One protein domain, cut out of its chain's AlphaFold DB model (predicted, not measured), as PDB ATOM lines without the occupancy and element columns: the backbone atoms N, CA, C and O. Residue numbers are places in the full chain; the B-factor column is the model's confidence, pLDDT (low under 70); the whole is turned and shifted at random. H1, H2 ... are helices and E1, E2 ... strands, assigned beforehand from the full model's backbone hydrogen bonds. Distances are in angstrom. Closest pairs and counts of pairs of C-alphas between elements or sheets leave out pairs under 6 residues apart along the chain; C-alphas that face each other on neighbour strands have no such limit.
ATOM      1  N   THR A 152      -1.162  -2.346  41.767       88.75
ATOM      2  CA  THR A 152      -0.454  -3.214  42.729       88.75
ATOM      3  C   THR A 152      -0.524  -4.701  42.382       88.75
ATOM      4  O   THR A 152       0.144  -5.510  43.028       88.75
ATOM      5  N   LEU A 153      -1.332  -5.087  41.387       82.62
ATOM      6  CA  LEU A 153      -1.499  -6.488  41.011       82.62
ATOM      7  C   LEU A 153      -0.247  -7.028  40.293       82.62
ATOM      8  O   LEU A 153       0.379  -6.295  39.526       82.62
ATOM      9  N   PRO A 154       0.107  -8.314  40.483       82.31
ATOM     10  CA  PRO A 154       1.220  -8.933  39.768       82.31
ATOM     11  C   PRO A 154       1.059  -8.872  38.243       82.31
ATOM     12  O   PRO A 154      -0.058  -8.953  37.720       82.31
ATOM     13  N   GLU A 155       2.179  -8.816  37.518       75.75
ATOM     14  CA  GLU A 155       2.191  -8.943  36.058       75.75
ATOM     15  C   GLU A 155       1.465 -10.227  35.615       75.75
ATOM     16  O   GLU A 155       1.599 -11.284  36.233       75.75
ATOM     17  N   GLY A 156       0.654 -10.131  34.559       73.69
ATOM     18  CA  GLY A 156      -0.167 -11.248  34.078       73.69
ATOM     19  C   GLY A 156      -1.515 -11.428  34.790       73.69
ATOM     20  O   GLY A 156      -2.284 -12.293  34.388       73.69
ATOM     21  N   SER A 157      -1.855 -10.590  35.780       75.62
ATOM     22  CA  SER A 157      -3.183 -10.596  36.432       75.62
ATOM     23  C   SER A 157      -4.297  -9.944  35.591       75.62
ATOM     24  O   SER A 157      -5.444  -9.868  36.032       75.62
ATOM     25  N   GLY A 158      -3.967  -9.403  34.414       83.75
ATOM     26  CA  GLY A 158      -4.922  -8.754  33.518       83.75
ATOM     27  C   GLY A 158      -5.729  -9.756  32.695       83.75
ATOM     28  O   GLY A 158      -5.188 -10.741  32.204       83.75
ATOM     29  N   SER A 159      -7.018  -9.474  32.506       86.25
ATOM     30  CA  SER A 159      -7.935 -10.288  31.691       86.25
ATOM     31  C   SER A 159      -8.521  -9.539  30.492       86.25
ATOM     32  O   SER A 159      -9.181 -10.151  29.653       86.25
ATOM     33  N   LEU A 160      -8.262  -8.234  30.392       92.69
ATOM     34  CA  LEU A 160      -8.698  -7.384  29.291       92.69
ATOM     35  C   LEU A 160      -7.475  -6.916  28.510       92.69
ATOM     36  O   LEU A 160      -6.555  -6.339  29.081       92.69
ATOM     37  N   PHE A 161      -7.453  -7.164  27.210       94.88
ATOM     38  CA  PHE A 161      -6.424  -6.674  26.313       94.88
ATOM     39  C   PHE A 161      -6.800  -5.285  25.806       94.88
ATOM     40  O   PHE A 161      -7.839  -5.099  25.169       94.88
ATOM     41  N   VAL A 162      -5.954  -4.307  26.105       95.44
ATOM     42  CA  VAL A 162      -6.216  -2.891  25.860       95.44
ATOM     43  C   VAL A 162      -5.244  -2.365  24.819       95.44
ATOM     44  O   VAL A 162      -4.030  -2.527  24.952       95.44
ATOM     45  N   VAL A 163      -5.795  -1.713  23.797       95.44
ATOM     46  CA  VAL A 163      -5.069  -0.861  22.853       95.44
ATOM     47  C   VAL A 163      -5.497   0.572  23.147       95.44
ATOM     48  O   VAL A 163      -6.569   0.999  22.717       95.44
ATOM     49  N   ASP A 164      -4.704   1.288  23.938       94.12
ATOM     50  CA  ASP A 164      -5.063   2.617  24.435       94.12
ATOM     51  C   ASP A 164      -4.948   3.702  23.354       94.12
ATOM     52  O   ASP A 164      -4.227   3.576  22.360       94.12
ATOM     53  N   ALA A 165      -5.640   4.822  23.576       90.56
ATOM     54  CA  ALA A 165      -5.514   5.995  22.720       90.56
ATOM     55  C   ALA A 165      -4.049   6.488  22.660       90.56
ATOM     56  O   ALA A 165      -3.360   6.692  23.668       90.56
ATOM     57  N   GLY A 166      -3.556   6.686  21.442       92.12
ATOM     58  CA  GLY A 166      -2.174   7.003  21.107       92.12
ATOM     59  C   GLY A 166      -1.287   5.786  20.827       92.12
ATOM     60  O   GLY A 166      -0.130   5.984  20.462       92.12
ATOM     61  N   ALA A 167      -1.783   4.551  20.977       95.19
ATOM     62  CA  ALA A 167      -1.041   3.359  20.573       95.19
ATOM     63  C   ALA A 167      -0.779   3.365  19.059       95.19
ATOM     64  O   ALA A 167      -1.630   3.773  18.269       95.19
ATOM     65  N   LYS A 168       0.390   2.874  18.642       95.06
ATOM     66  CA  LYS A 168       0.754   2.727  17.224       95.06
ATOM     67  C   LYS A 168       0.696   1.261  16.831       95.06
ATOM     68  O   LYS A 168       1.255   0.412  17.523       95.06
ATOM     69  N   MET A 169       0.031   0.958  15.722       94.75
ATOM     70  CA  MET A 169      -0.091  -0.416  15.233       94.75
ATOM     71  C   MET A 169       1.069  -0.781  14.304       94.75
ATOM     72  O   MET A 169       1.711   0.076  13.697       94.75
ATOM     73  N   VAL A 170       1.342  -2.077  14.191       96.44
ATOM     74  CA  VAL A 170       2.404  -2.631  13.347       96.44
ATOM     75  C   VAL A 170       1.841  -3.041  11.993       96.44
ATOM     76  O   VAL A 170       0.769  -3.646  11.891       96.44
ATOM     77  N   TYR A 171       2.618  -2.790  10.944       92.94
ATOM     78  CA  TYR A 171       2.352  -3.293   9.602       92.94
ATOM     79  C   TYR A 171       3.445  -4.285   9.186       92.94
ATOM     80  O   TYR A 171       4.609  -4.110   9.565       92.94
ATOM     81  N   PRO A 172       3.106  -5.347   8.429       92.38
ATOM     82  CA  PRO A 172       4.101  -6.300   7.964       92.38
ATOM     83  C   PRO A 172       5.189  -5.596   7.155       92.38
ATOM     84  O   PRO A 172       4.899  -4.777   6.281       92.38
ATOM     85  N   SER A 173       6.448  -5.943   7.419       93.12
ATOM     86  CA  SER A 173       7.559  -5.483   6.582       93.12
ATOM     87  C   SER A 173       7.365  -5.913   5.121       93.12
ATOM     88  O   SER A 173       6.690  -6.906   4.838       93.12
ATOM     89  N   GLN A 295       7.180  -6.968  13.604       91.94
ATOM     90  CA  GLN A 295       8.176  -6.560  14.598       91.94
ATOM     91  C   GLN A 295       7.658  -5.324  15.335       91.94
ATOM     92  O   GLN A 295       7.305  -4.344  14.688       91.94
ATOM     93  N   ALA A 296       7.636  -5.349  16.672       91.56
ATOM     94  CA  ALA A 296       7.032  -4.282  17.486       91.56
ATOM     95  C   ALA A 296       7.660  -2.901  17.230       91.56
ATOM     96  O   ALA A 296       6.959  -1.898  17.165       91.56
ATOM     97  N   LYS A 297       8.972  -2.861  16.962       90.50
ATOM     98  CA  LYS A 297       9.702  -1.637  16.583       90.50
ATOM     99  C   LYS A 297       9.217  -0.975  15.284       90.50
ATOM    100  O   LYS A 297       9.583   0.163  15.024       90.50
ATOM    101  N   ASN A 298       8.434  -1.682  14.465       91.69
ATOM    102  CA  ASN A 298       7.857  -1.159  13.226       91.69
ATOM    103  C   ASN A 298       6.457  -0.557  13.449       91.69
ATOM    104  O   ASN A 298       5.727  -0.354  12.479       91.69
ATOM    105  N   ALA A 299       6.048  -0.325  14.699       93.81
ATOM    106  CA  ALA A 299       4.822   0.400  14.999       93.81
ATOM    107  C   ALA A 299       4.896   1.821  14.415       93.81
ATOM    108  O   ALA A 299       5.884   2.530  14.617       93.81
ATOM    109  N   SER A 300       3.868   2.234  13.678       91.62
ATOM    110  CA  SER A 300       3.861   3.504  12.948       91.62
ATOM    111  C   SER A 300       2.514   4.214  13.040       91.62
ATOM    112  O   SER A 300       1.533   3.658  13.528       91.62
ATOM    113  N   GLU A 301       2.476   5.453  12.553       87.81
ATOM    114  CA  GLU A 301       1.229   6.192  12.353       87.81
ATOM    115  C   GLU A 301       0.295   5.484  11.346       87.81
ATOM    116  O   GLU A 301       0.782   4.724  10.496       87.81
ATOM    117  N   PRO A 302      -1.022   5.766  11.401       86.38
ATOM    118  CA  PRO A 302      -1.687   6.638  12.376       86.38
ATOM    119  C   PRO A 302      -1.897   5.967  13.744       86.38
ATOM    120  O   PRO A 302      -2.216   4.780  13.835       86.38
ATOM    121  N   ALA A 303      -1.739   6.746  14.811       90.19
ATOM    122  CA  ALA A 303      -2.042   6.315  16.166       90.19
ATOM    123  C   ALA A 303      -3.547   6.081  16.371       90.19
ATOM    124  O   ALA A 303      -4.402   6.697  15.725       90.19
ATOM    125  N   VAL A 304      -3.872   5.195  17.307       89.50
ATOM    126  CA  VAL A 304      -5.239   4.910  17.746       89.50
ATOM    127  C   VAL A 304      -5.843   6.155  18.403       89.50
ATOM    128  O   VAL A 304      -5.237   6.741  19.291       89.50
ATOM    129  N   GLY A 305      -7.028   6.577  17.966       84.69
ATOM    130  CA  GLY A 305      -7.735   7.753  18.485       84.69
ATOM    131  C   GLY A 305      -8.647   7.448  19.673       84.69
ATOM    132  O   GLY A 305      -8.731   8.250  20.596       84.69
ATOM    133  N   LEU A 306      -9.287   6.274  19.684       85.19
ATOM    134  CA  LEU A 306     -10.135   5.809  20.786       85.19
ATOM    135  C   LEU A 306      -9.629   4.464  21.297       85.19
ATOM    136  O   LEU A 306      -9.329   3.579  20.493       85.19
ATOM    137  N   ALA A 307      -9.551   4.321  22.620       90.25
ATOM    138  CA  ALA A 307      -9.125   3.077  23.245       90.25
ATOM    139  C   ALA A 307     -10.045   1.917  22.839       90.25
ATOM    140  O   ALA A 307     -11.258   2.086  22.717       90.25
ATOM    141  N   ARG A 308      -9.453   0.738  22.655       90.56
ATOM    142  CA  ARG A 308     -10.166  -0.510  22.374       90.56
ATOM    143  C   ARG A 308      -9.871  -1.521  23.472       90.56
ATOM    144  O   ARG A 308      -8.702  -1.767  23.772       90.56
ATOM    145  N   VAL A 309     -10.912  -2.112  24.048       93.06
ATOM    146  CA  VAL A 309     -10.831  -3.034  25.183       93.06
ATOM    147  C   VAL A 309     -11.460  -4.363  24.791       93.06
ATOM    148  O   VAL A 309     -12.671  -4.469  24.636       93.06
ATOM    149  N   LEU A 310     -10.632  -5.394  24.664       90.62
ATOM    150  CA  LEU A 310     -11.047  -6.718  24.211       90.62
ATOM    151  C   LEU A 310     -10.855  -7.753  25.309       90.62
ATOM    152  O   LEU A 310      -9.838  -7.786  25.997       90.62
ATOM    153  N   SER A 311     -11.813  -8.652  25.436       86.31
ATOM    154  CA  SER A 311     -11.657  -9.882  26.200       86.31
ATOM    155  C   SER A 311     -10.737 -10.875  25.497       86.31
ATOM    156  O   SER A 311     -10.454 -10.781  24.297       86.31
ATOM    157  N   LYS A 312     -10.287 -11.882  26.246       82.75
ATOM    158  CA  LYS A 312      -9.547 -13.005  25.670       82.75
ATOM    159  C   LYS A 312     -10.405 -13.755  24.650       82.75
ATOM    160  O   LYS A 312      -9.906 -14.112  23.591       82.75
ATOM    161  N   GLU A 313     -11.687 -13.943  24.936       77.75
ATOM    162  CA  GLU A 313     -12.644 -14.618  24.059       77.75
ATOM    163  C   GLU A 313     -12.809 -13.875  22.726       77.75
ATOM    164  O   GLU A 313     -12.793 -14.494  21.662       77.75
ATOM    165  N   GLU A 314     -12.894 -12.543  22.760       82.75
ATOM    166  CA  GLU A 314     -12.944 -11.711  21.551       82.75
ATOM    167  C   GLU A 314     -11.641 -11.767  20.750       82.75
ATOM    168  O   GLU A 314     -11.677 -11.767  19.522       82.75
ATOM    169  N   LEU A 315     -10.485 -11.859  21.412       86.56
ATOM    170  CA  LEU A 315      -9.206 -12.052  20.726       86.56
ATOM    171  C   LEU A 315      -9.079 -13.437  20.082       86.56
ATOM    172  O   LEU A 315      -8.488 -13.562  19.008       86.56
ATOM    173  N   GLU A 316      -9.619 -14.481  20.710       81.81
ATOM    174  CA  GLU A 316      -9.609 -15.830  20.138       81.81
ATOM    175  C   GLU A 316     -10.616 -15.999  18.996       81.81
ATOM    176  O   GLU A 316     -10.379 -16.810  18.096       81.81
ATOM    177  N   SER A 317     -11.697 -15.212  18.981       78.19
ATOM    178  CA  SER A 317     -12.665 -15.200  17.878       78.19
ATOM    179  C   SER A 317     -12.159 -14.462  16.632       78.19
ATOM    180  O   SER A 317     -12.753 -14.595  15.557       78.19
ATOM    181  N   VAL A 318     -11.032 -13.740  16.729       80.44
ATOM    182  CA  VAL A 318     -10.374 -13.120  15.570       80.44
ATOM    183  C   VAL A 318     -10.058 -14.200  14.521       80.44
ATOM    184  O   VAL A 318      -9.438 -15.224  14.843       80.44
ATOM    185  N   PRO A 319     -10.427 -13.992  13.240       82.38
ATOM    186  CA  PRO A 319     -10.164 -14.957  12.180       82.38
ATOM    187  C   PRO A 319      -8.695 -15.387  12.135       82.38
ATOM    188  O   PRO A 319      -7.789 -14.583  12.330       82.38
ATOM    189  N   GLY A 320      -8.426 -16.657  11.817       83.00
ATOM    190  CA  GLY A 320      -7.050 -17.175  11.775       83.00
ATOM    191  C   GLY A 320      -6.120 -16.408  10.820       83.00
ATOM    192  O   GLY A 320      -4.919 -16.344  11.055       83.00
ATOM    193  N   VAL A 321      -6.658 -15.778   9.771       82.94
ATOM    194  CA  VAL A 321      -5.897 -14.915   8.843       82.94
ATOM    195  C   VAL A 321      -5.476 -13.571   9.449       82.94
ATOM    196  O   VAL A 321      -4.562 -12.925   8.937       82.94
ATOM    197  N   ASP A 322      -6.112 -13.178  10.547       89.06
ATOM    198  CA  ASP A 322      -5.848 -11.978  11.341       89.06
ATOM    199  C   ASP A 322      -5.198 -12.338  12.693       89.06
ATOM    200  O   ASP A 322      -5.092 -11.506  13.588       89.06
ATOM    201  N   ARG A 323      -4.700 -13.575  12.833       91.94
ATOM    202  CA  ARG A 323      -3.862 -14.029  13.951       91.94
ATOM    203  C   ARG A 323      -2.479 -14.441  13.453       91.94
ATOM    204  O   ARG A 323      -2.312 -14.893  12.316       91.94
ATOM    205  N   ALA A 324      -1.469 -14.301  14.302       92.25
ATOM    206  CA  ALA A 324      -0.137 -14.824  14.033       92.25
ATOM    207  C   ALA A 324       0.608 -15.186  15.319       92.25
ATOM    208  O   ALA A 324       0.383 -14.605  16.378       92.25
ATOM    209  N   THR A 325       1.526 -16.140  15.196       90.38
ATOM    210  CA  THR A 325       2.396 -16.585  16.286       90.38
ATOM    211  C   THR A 325       3.839 -16.414  15.841       90.38
ATOM    212  O   THR A 325       4.255 -16.973  14.822       90.38
ATOM    213  N   ALA A 326       4.586 -15.610  16.587       89.31
ATOM    214  CA  ALA A 326       6.011 -15.413  16.398       89.31
ATOM    215  C   ALA A 326       6.796 -16.690  16.783       89.31
ATOM    216  O   ALA A 326       6.265 -17.560  17.477       89.31
ATOM    217  N   PRO A 327       8.065 -16.838  16.348       86.44
ATOM    218  CA  PRO A 327       8.860 -18.037  16.632       86.44
ATOM    219  C   PRO A 327       9.028 -18.373  18.123       86.44
ATOM    220  O   PRO A 327       9.222 -19.535  18.461       86.44
ATOM    221  N   ASP A 328       8.986 -17.368  18.995       87.25
ATOM    222  CA  ASP A 328       9.108 -17.500  20.452       87.25
ATOM    223  C   ASP A 328       7.770 -17.833  21.141       87.25
ATOM    224  O   ASP A 328       7.700 -17.871  22.367       87.25
ATOM    225  N   GLY A 329       6.710 -18.067  20.361       87.94
ATOM    226  CA  GLY A 329       5.353 -18.309  20.847       87.94
ATOM    227  C   GLY A 329       4.522 -17.040  21.036       87.94
ATOM    228  O   GLY A 329       3.329 -17.156  21.303       87.94
ATOM    229  N   THR A 330       5.109 -15.849  20.854       90.81
ATOM    230  CA  THR A 330       4.410 -14.582  21.097       90.81
ATOM    231  C   THR A 330       3.250 -14.386  20.121       90.81
ATOM    232  O   THR A 330       3.412 -14.537  18.905       90.81
ATOM    233  N   ARG A 331       2.073 -14.027  20.635       92.25
ATOM    234  CA  ARG A 331       0.845 -13.877  19.839       92.25
ATOM    235  C   ARG A 331       0.629 -12.457  19.326       92.25
ATOM    236  O   ARG A 331       0.972 -11.471  19.976       92.25
ATOM    237  N   TRP A 332       0.041 -12.391  18.138       96.25
ATOM    238  CA  TRP A 332      -0.278 -11.171  17.413       96.25
ATOM    239  C   TRP A 332      -1.693 -11.242  16.852       96.25
ATOM    240  O   TRP A 332      -2.092 -12.273  16.300       96.25
ATOM    241  N   TRP A 333      -2.404 -10.119  16.907       96.25
ATOM    242  CA  TRP A 333      -3.745  -9.973  16.346       96.25
ATOM    243  C   TRP A 333      -3.803  -8.760  15.435       96.25
ATOM    244  O   TRP A 333      -3.235  -7.712  15.746       96.25
ATOM    245  N   ARG A 334      -4.502  -8.894  14.312       94.56
ATOM    246  CA  ARG A 334      -4.846  -7.774  13.448       94.56
ATOM    247  C   ARG A 334      -6.209  -7.246  13.856       94.56
ATOM    248  O   ARG A 334      -7.218  -7.934  13.743       94.56
ATOM    249  N   LEU A 335      -6.216  -6.016  14.341       91.31
ATOM    250  CA  LEU A 335      -7.364  -5.385  14.960       91.31
ATOM    251  C   LEU A 335      -7.750  -4.123  14.194       91.31
ATOM    252  O   LEU A 335      -6.894  -3.349  13.772       91.31
ATOM    253  N   ASN A 336      -9.055  -3.915  14.049       87.00
ATOM    254  CA  ASN A 336      -9.623  -2.633  13.656       87.00
ATOM    255  C   ASN A 336      -9.521  -1.641  14.819       87.00
ATOM    256  O   ASN A 336      -9.908  -1.961  15.941       87.00
ATOM    257  N   ALA A 337      -9.037  -0.439  14.560       84.12
ATOM    258  CA  ALA A 337      -9.025   0.646  15.524       84.12
ATOM    259  C   ALA A 337      -9.361   1.952  14.814       84.12
ATOM    260  O   ALA A 337      -9.014   2.149  13.645       84.12
ATOM    261  N   ARG A 338     -10.037   2.849  15.527       80.38
ATOM    262  CA  ARG A 338     -10.233   4.209  15.043       80.38
ATOM    263  C   ARG A 338      -8.932   4.985  15.191       80.38
ATOM    264  O   ARG A 338      -8.258   4.844  16.208       80.38
ATOM    265  N   THR A 339      -8.581   5.786  14.197       79.25
ATOM    266  CA  THR A 339      -7.317   6.535  14.152       79.25
ATOM    267  C   THR A 339      -7.492   7.998  14.556       79.25
ATOM    268  O   THR A 339      -8.587   8.538  14.437       79.25
ATOM    269  N   ALA A 340      -6.417   8.638  15.016       69.44
ATOM    270  CA  ALA A 340      -6.410  10.009  15.542       69.44
ATOM    271  C   ALA A 340      -6.246  11.133  14.481       69.44
ATOM    272  O   ALA A 340      -5.851  12.236  14.843       69.44
ATOM    273  N   ASP A 341      -6.480  10.876  13.187       65.50
ATOM    274  CA  ASP A 341      -6.196  11.857  12.116       65.50
ATOM    275  C   ASP A 341      -7.075  13.132  12.189       65.50
ATOM    276  O   ASP A 341      -8.234  13.094  12.593       65.50
ATOM    277  N   LEU A 342      -6.480  14.261  11.784       47.78
ATOM    278  CA  LEU A 342      -6.827  15.657  12.069       47.78
ATOM    279  C   LEU A 342      -7.758  16.343  11.047       47.78
ATOM    280  O   LEU A 342      -8.057  17.520  11.247       47.78
ATOM    281  N   GLN A 343      -8.192  15.703   9.948       51.94
ATOM    282  CA  GLN A 343      -8.954  16.410   8.887       51.94
ATOM    283  C   GLN A 343     -10.057  15.620   8.147       51.94
ATOM    284  O   GLN A 343     -10.696  16.181   7.259       51.94
ATOM    285  N   ALA A 344     -10.350  14.362   8.491       47.28
ATOM    286  CA  ALA A 344     -11.409  13.589   7.830       47.28
ATOM    287  C   ALA A 344     -12.219  12.765   8.842       47.28
ATOM    288  O   ALA A 344     -11.655  12.192   9.765       47.28
ATOM    289  N   THR A 345     -13.542  12.774   8.659       55.00
ATOM    290  CA  THR A 345     -14.634  12.193   9.470       55.00
ATOM    291  C   THR A 345     -14.268  11.131  10.530       55.00
ATOM    292  O   THR A 345     -13.514  10.189  10.287       55.00
ATOM    293  N   HIS A 346     -14.932  11.214  11.695       55.47
ATOM    294  CA  HIS A 346     -14.799  10.374  12.905       55.47
ATOM    295  C   HIS A 346     -15.036   8.847  12.701       55.47
ATOM    296  O   HIS A 346     -15.097   8.082  13.664       55.47
ATOM    297  N   ASN A 347     -15.123   8.369  11.455       55.12
ATOM    298  CA  ASN A 347     -15.387   6.981  11.067       55.12
ATOM    299  C   ASN A 347     -14.175   6.263  10.442       55.12
ATOM    300  O   ASN A 347     -14.313   5.118  10.006       55.12
ATOM    301  N   MET A 348     -12.992   6.890  10.364       62.97
ATOM    302  CA  MET A 348     -11.811   6.220   9.809       62.97
ATOM    303  C   MET A 348     -11.334   5.077  10.715       62.97
ATOM    304  O   MET A 348     -10.799   5.282  11.807       62.97
ATOM    305  N   ILE A 349     -11.529   3.852  10.227       72.38
ATOM    306  CA  ILE A 349     -11.065   2.613  10.849       72.38
ATOM    307  C   ILE A 349      -9.835   2.129  10.083       72.38
ATOM    308  O   ILE A 349      -9.904   1.862   8.882       72.38
ATOM    309  N   ALA A 350      -8.719   1.962  10.787       77.62
ATOM    310  CA  ALA A 350      -7.541   1.283  10.270       77.62
ATOM    311  C   ALA A 350      -7.426  -0.114  10.878       77.62
ATOM    312  O   ALA A 350      -7.756  -0.337  12.040       77.62
ATOM    313  N   ALA A 351      -6.915  -1.054  10.090       87.19
ATOM    314  CA  ALA A 351      -6.633  -2.408  10.539       87.19
ATOM    315  C   ALA A 351      -5.120  -2.621  10.621       87.19
ATOM    316  O   ALA A 351      -4.441  -2.652   9.589       87.19
ATOM    317  N   GLY A 352      -4.602  -2.797  11.831       92.06
ATOM    318  CA  GLY A 352      -3.175  -2.962  12.099       92.06
ATOM    319  C   GLY A 352      -2.901  -4.098  13.078       92.06
ATOM    320  O   GLY A 352      -3.817  -4.634  13.698       92.06
ATOM    321  N   TRP A 353      -1.641  -4.517  13.173       96.44
ATOM    322  CA  TRP A 353      -1.236  -5.606  14.059       96.44
ATOM    323  C   TRP A 353      -0.814  -5.083  15.422       96.44
ATOM    324  O   TRP A 353      -0.068  -4.110  15.525       96.44
ATOM    325  N   VAL A 354      -1.236  -5.788  16.461       97.25
ATOM    326  CA  VAL A 354      -0.801  -5.570  17.835       97.25
ATOM    327  C   VAL A 354      -0.268  -6.870  18.420       97.25
ATOM    328  O   VAL A 354      -0.704  -7.964  18.054       97.25
ATOM    329  N   CYS A 355       0.714  -6.735  19.298       95.88
ATOM    330  CA  CYS A 355       1.411  -7.828  19.954       95.88
ATOM    331  C   CYS A 355       0.879  -7.990  21.377       95.88
ATOM    332  O   CYS A 355       0.557  -6.996  22.025       95.88
ATOM    333  N   GLU A 356       0.855  -9.216  21.899       92.50
ATOM    334  CA  GLU A 356       0.440  -9.458  23.288       92.50
ATOM    335  C   GLU A 356       1.352  -8.805  24.340       92.50
ATOM    336  O   GLU A 356       0.960  -8.701  25.499       92.50
ATOM    337  N   LYS A 357       2.561  -8.376  23.945       92.19
ATOM    338  CA  LYS A 357       3.546  -7.702  24.803       92.19
ATOM    339  C   LYS A 357       4.498  -6.807  24.002       92.19
ATOM    340  O   LYS A 357       4.714  -7.020  22.810       92.19
ATOM    341  N   GLY A 358       5.143  -5.858  24.681       90.44
ATOM    342  CA  GLY A 358       6.273  -5.094  24.131       90.44
ATOM    343  C   GLY A 358       5.903  -4.002  23.122       90.44
ATOM    344  O   GLY A 358       6.754  -3.595  22.335       90.44
ATOM    345  N   MET A 359       4.651  -3.541  23.130       94.44
ATOM    346  CA  MET A 359       4.194  -2.376  22.372       94.44
ATOM    347  C   MET A 359       3.747  -1.278  23.337       94.44
ATOM    348  O   MET A 359       3.094  -1.561  24.339       94.44
ATOM    349  N   ASP A 360       4.112  -0.032  23.038       95.31
ATOM    350  CA  ASP A 360       3.692   1.119  23.839       95.31
ATOM    351  C   ASP A 360       2.163   1.257  23.816       95.31
ATOM    352  O   ASP A 360       1.545   1.098  22.760       95.31
ATOM    353  N   LYS A 361       1.562   1.532  24.981       95.31
ATOM    354  CA  LYS A 361       0.102   1.661  25.163       95.31
ATOM    355  C   LYS A 361      -0.726   0.440  24.722       95.31
ATOM    356  O   LYS A 361      -1.917   0.559  24.433       95.31
ATOM    357  N   VAL A 362      -0.114  -0.742  24.685       96.38
ATOM    358  CA  VAL A 362      -0.798  -2.017  24.437       96.38
ATOM    359  C   VAL A 362      -0.472  -2.975  25.575       96.38
ATOM    360  O   VAL A 362       0.695  -3.282  25.813       96.38
ATOM    361  N   SER A 363      -1.484  -3.432  26.310       94.06
ATOM    362  CA  SER A 363      -1.255  -4.247  27.510       94.06
ATOM    363  C   SER A 363      -2.467  -5.074  27.928       94.06
ATOM    364  O   SER A 363      -3.606  -4.759  27.595       94.06
ATOM    365  N   TRP A 364      -2.212  -6.124  28.708       93.25
ATOM    366  CA  TRP A 364      -3.246  -6.796  29.488       93.25
ATOM    367  C   TRP A 364      -3.495  -6.017  30.780       93.25
ATOM    368  O   TRP A 364      -2.581  -5.847  31.586       93.25
ATOM    369  N   GLN A 365      -4.727  -5.567  30.993       93.25
ATOM    370  CA  GLN A 365      -5.146  -4.808  32.165       93.25
ATOM    371  C   GLN A 365      -6.163  -5.586  33.002       93.25
ATOM    372  O   GLN A 365      -6.945  -6.406  32.510       93.25
ATOM    373  N   SER A 366      -6.134  -5.333  34.309       92.56
ATOM    374  CA  SER A 366      -7.160  -5.818  35.228       92.56
ATOM    375  C   SER A 366      -8.473  -5.063  34.991       92.56
ATOM    376  O   SER A 366      -8.433  -3.851  34.781       92.56
ATOM    377  N   PRO A 367      -9.642  -5.706  35.124       92.69
ATOM    378  CA  PRO A 367     -10.933  -5.017  35.156       92.69
ATOM    379  C   PRO A 367     -11.012  -3.891  36.192       92.69
ATOM    380  O   PRO A 367     -11.686  -2.890  35.957       92.69
ATOM    381  N   TRP A 368     -10.261  -4.007  37.292       94.31
ATOM    382  CA  TRP A 368     -10.148  -2.976  38.329       94.31
ATOM    383  C   TRP A 368      -9.378  -1.726  37.877       94.31
ATOM    384  O   TRP A 368      -9.466  -0.693  38.530       94.31
ATOM    385  N   ALA A 369      -8.660  -1.775  36.751       95.38
ATOM    386  CA  ALA A 369      -8.092  -0.578  36.129       95.38
ATOM    387  C   ALA A 369      -9.163   0.276  35.425       95.38
ATOM    388  O   ALA A 369      -8.887   1.414  35.038       95.38
ATOM    389  N   TRP A 370     -10.388  -0.251  35.280       95.94
ATOM    390  CA  TRP A 370     -11.479   0.380  34.537       95.94
ATOM    391  C   TRP A 370     -11.025   0.821  33.134       95.94
ATOM    392  O   TRP A 370     -11.134   2.009  32.800       95.94
TER     393      TRP A 370
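What this domain is: This is residues 152 to 173 and 295 to 370 of the 735 residues of the protein "Muramidase" of Lysobacter enzymogenes (UniProt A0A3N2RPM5). A meander of three strands, E5 E6 E7, makes one wall of this domain, and a second small sheet, E4 E1 E8, stands over one of its faces, only partly face to face with it and with its strands crossed to the long strands E6 and E7. The two-stranded sheet E2 E3 packs on E7 through E2, while the short helix H1 only grazes both larger sheets; the link from E6 to E7 reaches outward at one end of the longest axis. The printed part has 98 residues, with one named helix and eight named strands in the order E1 E2 E3 E4 H1 E5 E6 E7 E8, and within each sheet neighbours are antiparallel. The class is mostly strand, though under half of the residues are in named elements. The whole is compact, with a radius of gyration of the C-alphas of 13.4 A and spans of 41 by 32 by 25 A.

Where its parts are: E6, residues 331 to 338, is the longest strand at 21.7 A, from C-alpha 331 at (0.845, -13.877, 19.839). Beside it are E5, residues 323 to 325, and E7, residues 349 to 355, which is 18.6 A long. The second sheet holds E1, residues 160 to 163, beginning at (-8.698, -7.384, 29.291); E4, residues 308 to 311; and E8, residues 362 to 365, ending at (-5.146, -4.808, 32.165). E2 is residues 168 to 170, E3 is residues 299 to 303, and H1 is residues 312 to 316.

How they stand to each other: E5 and E6 form a hairpin, with N 324 and O 332 2.9 A apart. E6 and E7 form another hairpin, at 155 degrees between directions, with N 335 and O 352 2.8 A apart. The closest C-alphas of E2 and E7 are those of Val 170 and Trp 353, 4.8 A apart. E2 and E3 are antiparallel, with N 300 and O 169 3.1 A apart. In the other sheet E1 is the inner strand: N 161 and O 310 of E4 are 2.7 A apart, and N 162 and O 363 of E8 are 2.8 A apart. The closest C-alphas of E7 and E8 are those of Val 354 and Val 362, 7.5 A apart. H1 only grazes the sheet E4 E1 E8 with residues 312 to 315 and the sheet E5 E6 E7 with residues 315 to 316. Every O i to N i+4 pair in H1 is within hydrogen-bond range.

The domain as a whole: The two C-alphas farthest apart are those of Pro 154 and Gln 343, at 41.2 A. Residues 174 to 294 are cut out, and C-alphas 173 and 295 are 8.1 A apart across the cut. Of the links that are printed whole, none is long. Mean pLDDT of the printed part is 86.2; residues 340 to 348, between E6 and E7, are under 70.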